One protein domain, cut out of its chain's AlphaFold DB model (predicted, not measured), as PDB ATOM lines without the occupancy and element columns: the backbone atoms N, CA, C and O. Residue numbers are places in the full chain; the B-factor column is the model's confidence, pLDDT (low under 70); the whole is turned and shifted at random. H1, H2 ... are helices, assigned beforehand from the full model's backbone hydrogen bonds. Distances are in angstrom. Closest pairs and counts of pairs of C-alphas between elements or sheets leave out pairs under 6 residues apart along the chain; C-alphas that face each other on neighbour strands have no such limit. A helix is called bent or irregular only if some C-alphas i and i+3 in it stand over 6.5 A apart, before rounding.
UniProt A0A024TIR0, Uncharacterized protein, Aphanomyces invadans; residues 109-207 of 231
ATOM      1  N   ALA A 109     -70.053  10.522  19.950       96.81
ATOM      2  CA  ALA A 109     -71.064  11.515  20.286       96.81
ATOM      3  C   ALA A 109     -72.435  10.861  20.541       96.81
ATOM      4  O   ALA A 109     -73.141  11.285  21.452       96.81
ATOM      5  N   PHE A 110     -72.784   9.790  19.818       97.25
ATOM      6  CA  PHE A 110     -74.008   9.018  20.077       97.25
ATOM      7  C   PHE A 110     -73.950   8.300  21.428       97.25
ATOM      8  O   PHE A 110     -74.901   8.362  22.204       97.25
ATOM      9  N   GLY A 111     -72.805   7.696  21.764       96.50
ATOM     10  CA  GLY A 111     -72.610   7.089  23.084       96.50
ATOM     11  C   GLY A 111     -72.713   8.108  24.229       96.50
ATOM     12  O   GLY A 111     -73.322   7.829  25.263       96.50
ATOM     13  N   GLN A 112     -72.179   9.321  24.039       97.12
ATOM     14  CA  GLN A 112     -72.334  10.416  25.003       97.12
ATOM     15  C   GLN A 112     -73.787  10.886  25.114       97.12
ATOM     16  O   GLN A 112     -74.276  11.047  26.233       97.12
ATOM     17  N   LEU A 113     -74.485  11.047  23.983       97.81
ATOM     18  CA  LEU A 113     -75.911  11.366  23.952       97.81
ATOM     19  C   LEU A 113     -76.706  10.341  24.767       97.81
ATOM     20  O   LEU A 113     -77.408  10.745  25.691       97.81
ATOM     21  N   LYS A 114     -76.533   9.036  24.499       97.62
ATOM     22  CA  LYS A 114     -77.181   7.952  25.257       97.62
ATOM     23  C   LYS A 114     -76.905   8.077  26.753       97.62
ATOM     24  O   LYS A 114     -77.837   8.117  27.552       97.62
ATOM     25  N   LYS A 115     -75.633   8.186  27.144       96.69
ATOM     26  CA  LYS A 115     -75.226   8.242  28.556       96.69
ATOM     27  C   LYS A 115     -75.835   9.434  29.298       96.69
ATOM     28  O   LYS A 115     -76.292   9.287  30.431       96.69
ATOM     29  N   ILE A 116     -75.811  10.621  28.691       97.50
ATOM     30  CA  ILE A 116     -76.344  11.841  29.311       97.50
ATOM     31  C   ILE A 116     -77.875  11.793  29.338       97.50
ATOM     32  O   ILE A 116     -78.462  12.100  30.375       97.50
ATOM     33  N   ALA A 117     -78.515  11.369  28.243       97.56
ATOM     34  CA  ALA A 117     -79.966  11.230  28.165       97.56
ATOM     35  C   ALA A 117     -80.486  10.260  29.233       97.56
ATOM     36  O   ALA A 117     -81.320  10.659  30.038       97.56
ATOM     37  N   LEU A 118     -79.933   9.046  29.329       97.38
ATOM     38  CA  LEU A 118     -80.354   8.062  30.333       97.38
ATOM     39  C   LEU A 118     -80.184   8.563  31.762       97.38
ATOM     40  O   LEU A 118     -81.073   8.370  32.587       97.38
ATOM     41  N   ARG A 119     -79.091   9.276  32.061       97.00
ATOM     42  CA  ARG A 119     -78.908   9.896  33.379       97.00
ATOM     43  C   ARG A 119     -80.023  10.896  33.688       97.00
ATOM     44  O   ARG A 119     -80.545  10.890  34.796       97.00
ATOM     45  N   LEU A 120     -80.377  11.756  32.732       97.06
ATOM     46  CA  LEU A 120     -81.437  12.756  32.899       97.06
ATOM     47  C   LEU A 120     -82.840  12.139  32.950       97.06
ATOM     48  O   LEU A 120     -83.722  12.714  33.583       97.06
ATOM     49  N   LEU A 121     -83.049  11.009  32.274       97.06
ATOM     50  CA  LEU A 121     -84.327  10.304  32.247       97.06
ATOM     51  C   LEU A 121     -84.562   9.514  33.539       97.06
ATOM     52  O   LEU A 121     -85.694   9.473  33.993       97.06
ATOM     53  N   THR A 122     -83.524   8.927  34.145       95.31
ATOM     54  CA  THR A 122     -83.681   7.999  35.282       95.31
ATOM     55  C   THR A 122     -83.441   8.622  36.656       95.31
ATOM     56  O   THR A 122     -84.193   8.351  37.585       95.31
ATOM     57  N   ALA A 123     -82.396   9.438  36.812       87.94
ATOM     58  CA  ALA A 123     -81.905   9.832  38.139       87.94
ATOM     59  C   ALA A 123     -81.597  11.331  38.281       87.94
ATOM     60  O   ALA A 123     -81.396  11.829  39.386       87.94
ATOM     61  N   GLY A 124     -81.503  12.064  37.172       84.56
ATOM     62  CA  GLY A 124     -81.053  13.451  37.158       84.56
ATOM     63  C   GLY A 124     -82.192  14.477  37.211       84.56
ATOM     64  O   GLY A 124     -83.246  14.263  36.614       84.56
ATOM     65  N   PRO A 125     -81.967  15.658  37.820       92.88
ATOM     66  CA  PRO A 125     -82.896  16.778  37.717       92.88
ATOM     67  C   PRO A 125     -82.956  17.287  36.269       92.88
ATOM     68  O   PRO A 125     -81.988  17.865  35.753       92.88
ATOM     69  N   CYS A 126     -84.108  17.120  35.620       95.06
ATOM     70  CA  CYS A 126     -84.343  17.486  34.228       95.06
ATOM     71  C   CYS A 126     -85.293  18.685  34.087       95.06
ATOM     72  O   CYS A 126     -84.841  19.770  33.724       95.06
ATOM     73  N   CYS A 127     -86.588  18.508  34.350       93.69
ATOM     74  CA  CYS A 127     -87.625  19.526  34.138       93.69
ATOM     75  C   CYS A 127     -87.853  20.312  35.436       93.69
ATOM     76  O   CYS A 127     -88.330  19.722  36.398       93.69
ATOM     77  N   HIS A 128     -87.505  21.606  35.503       91.81
ATOM     78  CA  HIS A 128     -87.590  22.406  36.748       91.81
ATOM     79  C   HIS A 128     -87.030  21.683  37.993       91.81
ATOM     80  O   HIS A 128     -87.657  21.638  39.046       91.81
ATOM     81  N   HIS A 129     -85.855  21.061  37.856       91.12
ATOM     82  CA  HIS A 129     -85.211  20.255  38.905       91.12
ATOM     83  C   HIS A 129     -85.960  18.982  39.349       91.12
ATOM     84  O   HIS A 129     -85.559  18.350  40.320       91.12
ATOM     85  N   ARG A 130     -86.991  18.558  38.611       93.12
ATOM     86  CA  ARG A 130     -87.730  17.301  38.813       93.12
ATOM     87  C   ARG A 130     -87.351  16.247  37.770       93.12
ATOM     88  O   ARG A 130     -86.525  16.505  36.887       93.12
ATOM     89  N   SER A 131     -87.971  15.071  37.867       94.75
ATOM     90  CA  SER A 131     -87.871  14.005  36.866       94.75
ATOM     91  C   SER A 131     -88.258  14.492  35.465       94.75
ATOM     92  O   SER A 131     -88.939  15.507  35.280       94.75
ATOM     93  N   CYS A 132     -87.753  13.800  34.445       97.19
ATOM     94  CA  CYS A 132     -88.013  14.161  33.061       97.19
ATOM     95  C   CYS A 132     -89.421  13.720  32.639       97.19
ATOM     96  O   CYS A 132     -89.724  12.533  32.654       97.19
ATOM     97  N   HIS A 133     -90.241  14.649  32.143       95.31
ATOM     98  CA  HIS A 133     -91.556  14.315  31.566       95.31
ATOM     99  C   HIS A 133     -91.461  13.412  30.322       95.31
ATOM    100  O   HIS A 133     -92.411  12.711  29.999       95.31
ATOM    101  N   LEU A 134     -90.309  13.392  29.637       96.06
ATOM    102  CA  LEU A 134     -90.055  12.498  28.498       96.06
ATOM    103  C   LEU A 134     -89.563  11.109  28.911       96.06
ATOM    104  O   LEU A 134     -89.368  10.273  28.032       96.06
ATOM    105  N   GLN A 135     -89.356  10.841  30.205       97.56
ATOM    106  CA  GLN A 135     -88.926   9.527  30.685       97.56
ATOM    107  C   GLN A 135     -89.765   8.373  30.107       97.56
ATOM    108  O   GLN A 135     -89.174   7.536  29.425       97.56
ATOM    109  N   PRO A 136     -91.105   8.336  30.258       96.62
ATOM    110  CA  PRO A 136     -91.910   7.224  29.744       96.62
ATOM    111  C   PRO A 136     -91.921   7.116  28.211       96.62
ATOM    112  O   PRO A 136     -92.349   6.103  27.676       96.62
ATOM    113  N   VAL A 137     -91.478   8.157  27.499       96.50
ATOM    114  CA  VAL A 137     -91.477   8.212  26.029       96.50
ATOM    115  C   VAL A 137     -90.121   7.819  25.447       96.50
ATOM    116  O   VAL A 137     -90.062   7.262  24.358       96.50
ATOM    117  N   LEU A 138     -89.021   8.145  26.129       97.25
ATOM    118  CA  LEU A 138     -87.676   8.036  25.561       97.25
ATOM    119  C   LEU A 138     -86.787   7.015  26.254       97.25
ATOM    120  O   LEU A 138     -85.778   6.628  25.669       97.25
ATOM    121  N   GLN A 139     -87.109   6.592  27.478       97.31
ATOM    122  CA  GLN A 139     -86.234   5.704  28.237       97.31
ATOM    123  C   GLN A 139     -85.937   4.409  27.468       97.31
ATOM    124  O   GLN A 139     -84.769   4.099  27.248       97.31
ATOM    125  N   HIS A 140     -86.967   3.734  26.948       97.06
ATOM    126  CA  HIS A 140     -86.791   2.495  26.183       97.06
ATOM    127  C   HIS A 140     -85.976   2.700  24.902       97.06
ATOM    128  O   HIS A 140     -85.119   1.882  24.597       97.06
ATOM    129  N   VAL A 141     -86.157   3.824  24.194       97.19
ATOM    130  CA  VAL A 141     -85.388   4.139  22.974       97.19
ATOM    131  C   VAL A 141     -83.887   4.186  23.259       97.19
ATOM    132  O   VAL A 141     -83.075   3.721  22.459       97.19
ATOM    133  N   PHE A 142     -83.505   4.769  24.397       97.38
ATOM    134  CA  PHE A 142     -82.106   4.867  24.793       97.38
ATOM    135  C   PHE A 142     -81.576   3.597  25.461       97.38
ATOM    136  O   PHE A 142     -80.377   3.332  25.349       97.38
ATOM    137  N   ASP A 143     -82.418   2.816  26.132       95.69
ATOM    138  CA  ASP A 143     -82.013   1.548  26.740       95.69
ATOM    139  C   ASP A 143     -81.750   0.479  25.666       95.69
ATOM    140  O   ASP A 143     -80.670  -0.112  25.668       95.69
ATOM    141  N   GLU A 144     -82.657   0.329  24.691       94.44
ATOM    142  CA  GLU A 144     -82.615  -0.685  23.620       94.44
ATOM    143  C   GLU A 144     -81.398  -0.568  22.692       94.44
ATOM    144  O   GLU A 144     -80.931  -1.566  22.149       94.44
ATOM    145  N   ILE A 145     -80.882   0.642  22.464       94.06
ATOM    146  CA  ILE A 145     -79.790   0.831  21.505       94.06
ATOM    147  C   ILE A 145     -78.445   0.364  22.077       94.06
ATOM    148  O   ILE A 145     -77.834   1.026  22.918       94.06
ATOM    149  N   GLU A 146     -77.917  -0.748  21.588       92.62
ATOM    150  CA  GLU A 146     -76.584  -1.213  21.968       92.62
ATOM    151  C   GLU A 146     -75.495  -0.428  21.225       92.62
ATOM    152  O   GLU A 146     -75.523  -0.280  20.003       92.62
ATOM    153  N   MET A 147     -74.545   0.125  21.984       90.56
ATOM    154  CA  MET A 147     -73.399   0.853  21.440       90.56
ATOM    155  C   MET A 147     -72.133   0.051  21.711       90.56
ATOM    156  O   MET A 147     -71.823  -0.241  22.868       90.56
ATOM    157  N   ASP A 148     -71.382  -0.263  20.660       88.50
ATOM    158  CA  ASP A 148     -70.146  -1.027  20.773       88.50
ATOM    159  C   ASP A 148     -69.079  -0.240  21.549       88.50
ATOM    160  O   ASP A 148     -69.058   0.997  21.586       88.50
ATOM    161  N   SER A 149     -68.108  -0.962  22.108       78.69
ATOM    162  CA  SER A 149     -66.949  -0.348  22.756       78.69
ATOM    163  C   SER A 149     -66.114   0.492  21.778       78.69
ATOM    164  O   SER A 149     -65.888   0.124  20.623       78.69
ATOM    165  N   TYR A 150     -65.541   1.592  22.275       72.06
ATOM    166  CA  TYR A 150     -64.654   2.483  21.512       72.06
ATOM    167  C   TYR A 150     -63.352   1.828  21.029       72.06
ATOM    168  O   TYR A 150     -62.611   2.441  20.265       72.06
ATOM    169  N   ARG A 151     -63.056   0.602  21.474       77.44
ATOM    170  CA  ARG A 151     -61.841  -0.143  21.112       77.44
ATOM    171  C   ARG A 151     -61.967  -0.941  19.811       77.44
ATOM    172  O   ARG A 151     -60.984  -1.530  19.373       77.44
ATOM    173  N   VAL A 152     -63.146  -0.972  19.188       80.81
ATOM    174  CA  VAL A 152     -63.360  -1.695  17.927       80.81
ATOM    175  C   VAL A 152     -62.759  -0.911  16.757       80.81
ATOM    176  O   VAL A 152     -63.036   0.280  16.586       80.81
ATOM    177  N   LEU A 153     -61.953  -1.588  15.935       87.31
ATOM    178  CA  LEU A 153     -61.347  -1.012  14.734       87.31
ATOM    179  C   LEU A 153     -62.420  -0.555  13.732       87.31
ATOM    180  O   LEU A 153     -63.409  -1.246  13.495       87.31
ATOM    181  N   ASN A 154     -62.190   0.590  13.086       90.75
ATOM    182  CA  ASN A 154     -63.090   1.157  12.075       90.75
ATOM    183  C   ASN A 154     -62.920   0.470  10.707       90.75
ATOM    184  O   ASN A 154     -62.525   1.110   9.729       90.75
ATOM    185  N   THR A 155     -63.171  -0.838  10.646       93.25
ATOM    186  CA  THR A 155     -63.234  -1.585   9.381       93.25
ATOM    187  C   THR A 155     -64.499  -1.209   8.609       93.25
ATOM    188  O   THR A 155     -65.466  -0.709   9.184       93.25
ATOM    189  N   GLU A 156     -64.526  -1.454   7.297       92.44
ATOM    190  CA  GLU A 156     -65.699  -1.136   6.470       92.44
ATOM    191  C   GLU A 156     -66.968  -1.843   6.967       92.44
ATOM    192  O   GLU A 156     -68.027  -1.222   7.065       92.44
ATOM    193  N   LYS A 157     -66.841  -3.122   7.343       94.44
ATOM    194  CA  LYS A 157     -67.933  -3.917   7.910       94.44
ATOM    195  C   LYS A 157     -68.514  -3.249   9.162       94.44
ATOM    196  O   LYS A 157     -69.711  -2.983   9.196       94.44
ATOM    197  N   VAL A 158     -67.659  -2.883  10.121       94.38
ATOM    198  CA  VAL A 158     -68.071  -2.214  11.369       94.38
ATOM    199  C   VAL A 158     -68.727  -0.863  11.088       94.38
ATOM    200  O   VAL A 158     -69.728  -0.508  11.703       94.38
ATOM    201  N   VAL A 159     -68.194  -0.080  10.145       95.31
ATOM    202  CA  VAL A 159     -68.794   1.214   9.785       95.31
ATOM    203  C   VAL A 159     -70.195   1.026   9.203       95.31
ATOM    204  O   VAL A 159     -71.097   1.777   9.570       95.31
ATOM    205  N   ARG A 160     -70.396   0.018   8.346       95.88
ATOM    206  CA  ARG A 160     -71.699  -0.302   7.749       95.88
ATOM    207  C   ARG A 160     -72.715  -0.769   8.790       95.88
ATOM    208  O   ARG A 160     -73.841  -0.280   8.785       95.88
ATOM    209  N   GLU A 161     -72.308  -1.652   9.699       95.44
ATOM    210  CA  GLU A 161     -73.139  -2.107  10.825       95.44
ATOM    211  C   GLU A 161     -73.560  -0.922  11.697       95.44
ATOM    212  O   GLU A 161     -74.746  -0.719  11.947       95.44
ATOM    213  N   ARG A 162     -72.615  -0.043  12.049       95.88
ATOM    214  CA  ARG A 162     -72.918   1.174  12.809       95.88
ATOM    215  C   ARG A 162     -73.866   2.115  12.073       95.88
ATOM    216  O   ARG A 162     -74.718   2.701  12.727       95.88
ATOM    217  N   ILE A 163     -73.756   2.275  10.750       96.50
ATOM    218  CA  ILE A 163     -74.728   3.075   9.981       96.50
ATOM    219  C   ILE A 163     -76.142   2.520  10.179       96.50
ATOM    220  O   ILE A 163     -77.043   3.298  10.482       96.50
ATOM    221  N   ALA A 164     -76.330   1.203  10.061       96.12
ATOM    222  CA  ALA A 164     -77.634   0.569  10.248       96.12
ATOM    223  C   ALA A 164     -78.164   0.760  11.680       96.12
ATOM    224  O   ALA A 164     -79.289   1.228  11.855       96.12
ATOM    225  N   THR A 165     -77.337   0.498  12.699       96.50
ATOM    226  CA  THR A 165     -77.706   0.684  14.114       96.50
ATOM    227  C   THR A 165     -78.083   2.132  14.423       96.50
ATOM    228  O   THR A 165     -79.103   2.397  15.060       96.50
ATOM    229  N   LEU A 166     -77.280   3.092  13.955       97.19
ATOM    230  CA  LEU A 166     -77.537   4.514  14.174       97.19
ATOM    231  C   LEU A 166     -78.790   4.987  13.428       97.19
ATOM    232  O   LEU A 166     -79.551   5.782  13.974       97.19
ATOM    233  N   HIS A 167     -79.025   4.497  12.209       97.12
ATOM    234  CA  HIS A 167     -80.236   4.807  11.452       97.12
ATOM    235  C   HIS A 167     -81.481   4.293  12.180       97.12
ATOM    236  O   HIS A 167     -82.414   5.061  12.406       97.12
ATOM    237  N   PHE A 168     -81.461   3.032  12.624       96.44
ATOM    238  CA  PHE A 168     -82.545   2.441  13.406       96.44
ATOM    239  C   PHE A 168     -82.833   3.249  14.678       96.44
ATOM    240  O   PHE A 168     -83.981   3.600  14.946       96.44
ATOM    241  N   PHE A 169     -81.796   3.625  15.429       97.31
ATOM    242  CA  PHE A 169     -81.955   4.470  16.611       97.31
ATOM    243  C   PHE A 169     -82.597   5.825  16.306       97.31
ATOM    244  O   PHE A 169     -83.518   6.234  17.012       97.31
ATOM    245  N   LEU A 170     -82.131   6.527  15.269       96.62
ATOM    246  CA  LEU A 170     -82.688   7.828  14.895       96.62
ATOM    247  C   LEU A 170     -84.159   7.719  14.488       96.62
ATOM    248  O   LEU A 170     -84.954   8.579  14.867       96.62
ATOM    249  N   GLN A 171     -84.533   6.644  13.796       95.50
ATOM    250  CA  GLN A 171     -85.923   6.361  13.453       95.50
ATOM    251  C   GLN A 171     -86.771   6.092  14.707       95.50
ATOM    252  O   GLN A 171     -87.827   6.695  14.881       95.50
ATOM    253  N   ARG A 172     -86.290   5.257  15.638       96.50
ATOM    254  CA  ARG A 172     -86.968   4.997  16.923       96.50
ATOM    255  C   ARG A 172     -87.145   6.269  17.752       96.50
ATOM    256  O   ARG A 172     -88.204   6.479  18.343       96.50
ATOM    257  N   LEU A 173     -86.121   7.120  17.780       96.06
ATOM    258  CA  LEU A 173     -86.147   8.411  18.459       96.06
ATOM    259  C   LEU A 173     -87.172   9.355  17.829       96.06
ATOM    260  O   LEU A 173     -87.969   9.950  18.553       96.06
ATOM    261  N   HIS A 174     -87.170   9.466  16.500       94.38
ATOM    262  CA  HIS A 174     -88.170  10.224  15.758       94.38
ATOM    263  C   HIS A 174     -89.586   9.747  16.103       94.38
ATOM    264  O   HIS A 174     -90.411  10.545  16.541       94.38
ATOM    265  N   ASP A 175     -89.848   8.445  15.988       92.81
ATOM    266  CA  ASP A 175     -91.178   7.876  16.206       92.81
ATOM    267  C   ASP A 175     -91.682   8.109  17.631       92.81
ATOM    268  O   ASP A 175     -92.863   8.395  17.835       92.81
ATOM    269  N   ALA A 176     -90.799   7.993  18.624       94.88
ATOM    270  CA  ALA A 176     -91.140   8.246  20.016       94.88
ATOM    271  C   ALA A 176     -91.492   9.720  20.259       94.88
ATOM    272  O   ALA A 176     -92.476  10.018  20.936       94.88
ATOM    273  N   LEU A 177     -90.727  10.651  19.680       91.56
ATOM    274  CA  LEU A 177     -91.010  12.083  19.781       91.56
ATOM    275  C   LEU A 177     -92.292  12.466  19.035       91.56
ATOM    276  O   LEU A 177     -93.072  13.264  19.551       91.56
ATOM    277  N   PHE A 178     -92.532  11.873  17.866       89.31
ATOM    278  CA  PHE A 178     -93.734  12.098  17.068       89.31
ATOM    279  C   PHE A 178     -94.996  11.586  17.775       89.31
ATOM    280  O   PHE A 178     -96.016  12.267  17.801       89.31
ATOM    281  N   LYS A 179     -94.919  10.413  18.418       90.88
ATOM    282  CA  LYS A 179     -96.018   9.810  19.195       90.88
ATOM    283  C   LYS A 179     -96.125  10.350  20.626       90.88
ATOM    284  O   LYS A 179     -96.924   9.843  21.413       90.88
ATOM    285  N   CYS A 180     -95.317  11.344  20.993       91.25
ATOM    286  CA  CYS A 180     -95.326  11.916  22.333       91.25
ATOM    287  C   CYS A 180     -96.676  12.608  22.605       91.25
ATOM    288  O   CYS A 180     -97.066  13.480  21.821       91.25
ATOM    289  N   PRO A 181     -97.380  12.276  23.706       92.12
ATOM    290  CA  PRO A 181     -98.656  12.903  24.037       92.12
ATOM    291  C   PRO A 181     -98.554  14.430  24.112       92.12
ATOM    292  O   PRO A 181     -97.606  14.968  24.693       92.12
ATOM    293  N   GLU A 182     -99.559  15.133  23.586       88.75
ATOM    294  CA  GLU A 182     -99.598  16.602  23.565       88.75
ATOM    295  C   GLU A 182     -99.382  17.238  24.957       88.75
ATOM    296  O   GLU A 182     -98.536  18.129  25.065       88.75
ATOM    297  N   PRO A 183    -100.010  16.754  26.055       92.69
ATOM    298  CA  PRO A 183     -99.762  17.311  27.387       92.69
ATOM    299  C   PRO A 183     -98.288  17.220  27.801       92.69
ATOM    300  O   PRO A 183     -97.727  18.172  28.345       92.69
ATOM    301  N   THR A 184     -97.630  16.098  27.494       91.00
ATOM    302  CA  THR A 184     -96.203  15.898  27.764       91.00
ATOM    303  C   THR A 184     -95.361  16.875  26.951       91.00
ATOM    304  O   THR A 184     -94.459  17.510  27.500       91.00
ATOM    305  N   ARG A 185     -95.667  17.055  25.661       88.62
ATOM    306  CA  ARG A 185     -94.966  18.015  24.794       88.62
ATOM    307  C   ARG A 185     -95.054  19.437  25.347       88.62
ATOM    308  O   ARG A 185     -94.009  20.055  25.564       88.62
ATOM    309  N   LEU A 186     -96.255  19.912  25.671       87.31
ATOM    310  CA  LEU A 186     -96.477  21.248  26.234       87.31
ATOM    311  C   LEU A 186     -95.724  21.449  27.557       87.31
ATOM    312  O   LEU A 186     -94.996  22.431  27.716       87.31
ATOM    313  N   LEU A 187     -95.802  20.480  28.476       88.94
ATOM    314  CA  LEU A 187     -95.073  20.531  29.747       88.94
ATOM    315  C   LEU A 187     -93.557  20.545  29.544       88.94
ATOM    316  O   LEU A 187     -92.844  21.254  30.251       88.94
ATOM    317  N   THR A 188     -93.030  19.771  28.595       90.06
ATOM    318  CA  THR A 188     -91.582  19.732  28.340       90.06
ATOM    319  C   THR A 188     -91.052  21.039  27.765       90.06
ATOM    320  O   THR A 188     -89.937  21.434  28.121       90.06
ATOM    321  N   ALA A 189     -91.848  21.717  26.933       88.12
ATOM    322  CA  ALA A 189     -91.540  23.039  26.406       88.12
ATOM    323  C   ALA A 189     -91.577  24.093  27.522       88.12
ATOM    324  O   ALA A 189     -90.565  24.751  27.768       88.12
ATOM    325  N   ALA A 190     -92.685  24.169  28.269       88.75
ATOM    326  CA  ALA A 190     -92.860  25.113  29.371       88.75
ATOM    327  C   ALA A 190     -91.803  24.933  30.473       88.75
ATOM    328  O   ALA A 190     -91.314  25.901  31.050       88.75
ATOM    329  N   HIS A 191     -91.408  23.687  30.752       91.25
ATOM    330  CA  HIS A 191     -90.463  23.371  31.819       91.25
ATOM    331  C   HIS A 191     -88.992  23.320  31.405       91.25
ATOM    332  O   HIS A 191     -88.146  22.885  32.194       91.25
ATOM    333  N   GLY A 192     -88.675  23.729  30.173       90.00
ATOM    334  CA  GLY A 192     -87.302  23.796  29.688       90.00
ATOM    335  C   GLY A 192     -86.573  22.452  29.758       90.00
ATOM    336  O   GLY A 192     -85.434  22.401  30.223       90.00
ATOM    337  N   CYS A 193     -87.221  21.370  29.311       94.75
ATOM    338  CA  CYS A 193     -86.709  20.002  29.396       94.75
ATOM    339  C   CYS A 193     -85.270  19.867  28.862       94.75
ATOM    340  O   CYS A 193     -85.002  20.082  27.676       94.75
ATOM    341  N   LYS A 194     -84.335  19.460  29.734       96.44
ATOM    342  CA  LYS A 194     -82.915  19.292  29.381       96.44
ATOM    343  C   LYS A 194     -82.693  18.202  28.336       96.44
ATOM    344  O   LYS A 194     -81.850  18.385  27.467       96.44
ATOM    345  N   VAL A 195     -83.457  17.109  28.381       96.56
ATOM    346  CA  VAL A 195     -83.362  16.027  27.382       96.56
ATOM    347  C   VAL A 195     -83.795  16.524  26.003       96.56
ATOM    348  O   VAL A 195     -83.084  16.300  25.027       96.56
ATOM    349  N   ALA A 196     -84.899  17.272  25.920       94.88
ATOM    350  CA  ALA A 196     -85.341  17.865  24.658       94.88
ATOM    351  C   ALA A 196     -84.287  18.830  24.088       94.88
ATOM    352  O   ALA A 196     -83.972  18.767  22.902       94.88
ATOM    353  N   LYS A 197     -83.692  19.682  24.937       94.25
ATOM    354  CA  LYS A 197     -82.595  20.586  24.545       94.25
ATOM    355  C   LYS A 197     -81.356  19.824  24.071       94.25
ATOM    356  O   LYS A 197     -80.774  20.194  23.059       94.25
ATOM    357  N   LEU A 198     -80.979  18.757  24.775       96.19
ATOM    358  CA  LEU A 198     -79.849  17.902  24.422       96.19
ATOM    359  C   LEU A 198     -80.040  17.262  23.040       96.19
ATOM    360  O   LEU A 198     -79.128  17.313  22.224       96.19
ATOM    361  N   ILE A 199     -81.223  16.706  22.762       96.06
ATOM    362  CA  ILE A 199     -81.540  16.090  21.463       96.06
ATOM    363  C   ILE A 199     -81.546  17.142  20.349       96.06
ATOM    364  O   ILE A 199     -80.916  16.933  19.314       96.06
ATOM    365  N   LYS A 200     -82.200  18.294  20.572       93.38
ATOM    366  CA  LYS A 200     -82.210  19.414  19.616       93.38
ATOM    367  C   LYS A 200     -80.795  19.881  19.279       93.38
ATOM    368  O   LYS A 200     -80.458  19.981  18.107       93.38
ATOM    369  N   SER A 201     -79.952  20.075  20.294       95.00
ATOM    370  CA  SER A 201     -78.546  20.453  20.115       95.00
ATOM    371  C   SER A 201     -77.733  19.367  19.411       95.00
ATOM    372  O   SER A 201     -76.915  19.670  18.551       95.00
ATOM    373  N   PHE A 202     -77.956  18.091  19.728       96.88
ATOM    374  CA  PHE A 202     -77.250  17.004  19.058       96.88
ATOM    375  C   PHE A 202     -77.535  16.975  17.552       96.88
ATOM    376  O   PHE A 202     -76.611  16.745  16.773       96.88
ATOM    377  N   LEU A 203     -78.782  17.245  17.165       95.38
ATOM    378  CA  LEU A 203     -79.270  17.258  15.785       95.38
ATOM    379  C   LEU A 203     -79.160  18.631  15.103       95.38
ATOM    380  O   LEU A 203     -79.736  18.792  14.033       95.38
ATOM    381  N   ASP A 204     -78.479  19.609  15.716       92.94
ATOM    382  CA  ASP A 204     -78.417  21.014  15.268       92.94
ATOM    383  C   ASP A 204     -79.780  21.561  14.795       92.94
ATOM    384  O   ASP A 204     -79.872  22.377  13.879       92.94
ATOM    385  N   MET A 205     -80.863  21.119  15.444       84.38
ATOM    386  CA  MET A 205     -82.193  21.653  15.190       84.38
ATOM    387  C   MET A 205     -82.221  23.053  15.783       84.38
ATOM    388  O   MET A 205     -82.235  23.217  17.011       84.38
ATOM    389  N   ALA A 206     -82.185  24.058  14.906       69.69
ATOM    390  CA  ALA A 206     -82.338  25.444  15.305       69.69
ATOM    391  C   ALA A 206     -83.602  25.584  16.170       69.69
ATOM    392  O   ALA A 206     -84.594  24.876  15.941       69.69
ATOM    393  N   PRO A 207     -83.605  26.488  17.167       60.00
ATOM    394  CA  PRO A 207     -84.862  26.949  17.720       60.00
ATOM    395  C   PRO A 207     -85.742  27.355  16.535       60.00
ATOM    396  O   PRO A 207     -85.222  28.004  15.618       60.00
TER     397      PRO A 207
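What this domain is: This is residues 109 to 207 of the 231 residues of an uncharacterized protein of Aphanomyces invadans (UniProt A0A024TIR0). The long helix H3 runs along most of one side of an elongated body, and three shorter helices follow it round in a series of contacts: H2 packs on the later part of H3, H1 on H2, and H5 on H1. Short H4 sits at one end of the long axis, between the end of H3 and the start of H5; at the other end the link from H2 folds back into the start of H3. The 99 printed residues hold five named helices, H1 to H5 in order, and no named strand, and the class is all helix. The whole is compact, with a radius of gyration of the C-alphas of 14.5 A, and spans 45 by 24 by 24 A.

Where its parts are: Find C-alpha 156 at (-65.699, -1.136, 6.470); from there H3, residues 156 to 178, runs 32.8 A to C-alpha 178 at (-93.734, 12.098, 17.068). H2 is residues 135 to 144, 13.9 A long, and irregular: C-alphas 137 and 140 are 7.4 A apart. H1, residues 109 to 122, begins at C-alpha 109 at (-71.064, 11.515, 20.286) and is 19.9 A long. Further on, look for H4 at residues 182 to 190, 12.3 A, and H5 at residues 194 to 202, 12.0 A.

How they stand to each other: Start at H3: it touches H2 with residues 169 to 177 alone, closest at the C-alphas of Val 137 and Ala 176, 6.0 A apart. These two form a helical hairpin and run opposite ways at a shallow tilt of 14 degrees. H2 also forms a helical hairpin with H1, opposite ways at a steep tilt of 42 degrees; their closest C-alphas are those of Leu 121 and Gln 135, 4.9 A apart. Next, H1 touches H5 at Ala 117 and Val 195, whose C-alphas are the closest at 5.9 A, and the two run opposite ways at a shallow tilt of 10 degrees. Of these three pairs 2 are at a shallow tilt, a helix packing that is mostly aligned, but only just. H4 and H5 are close but not clearly touching, about perpendicular at 84 degrees, with the closest C-alphas, Thr 188 and Ala 196, 7.5 A apart. H3 and H5 are apart, and H1 and H3 only just, at 8.2 A. In H1, H3, H4 and H5 every O i to N i+4 pair is within hydrogen-bond range; in H2, 4 of 6 are.

The domain as a whole: The C-alphas farthest apart are those of Thr 155 and Pro 183, 44.9 A. The printed part has no cut. The links H1 to H2 and H2 to H3 are long, and H3 to H4 and H4 to H5 are tight. The mean pLDDT of the printed part is 92.8; look to residues 206 to 207 for the two under 70.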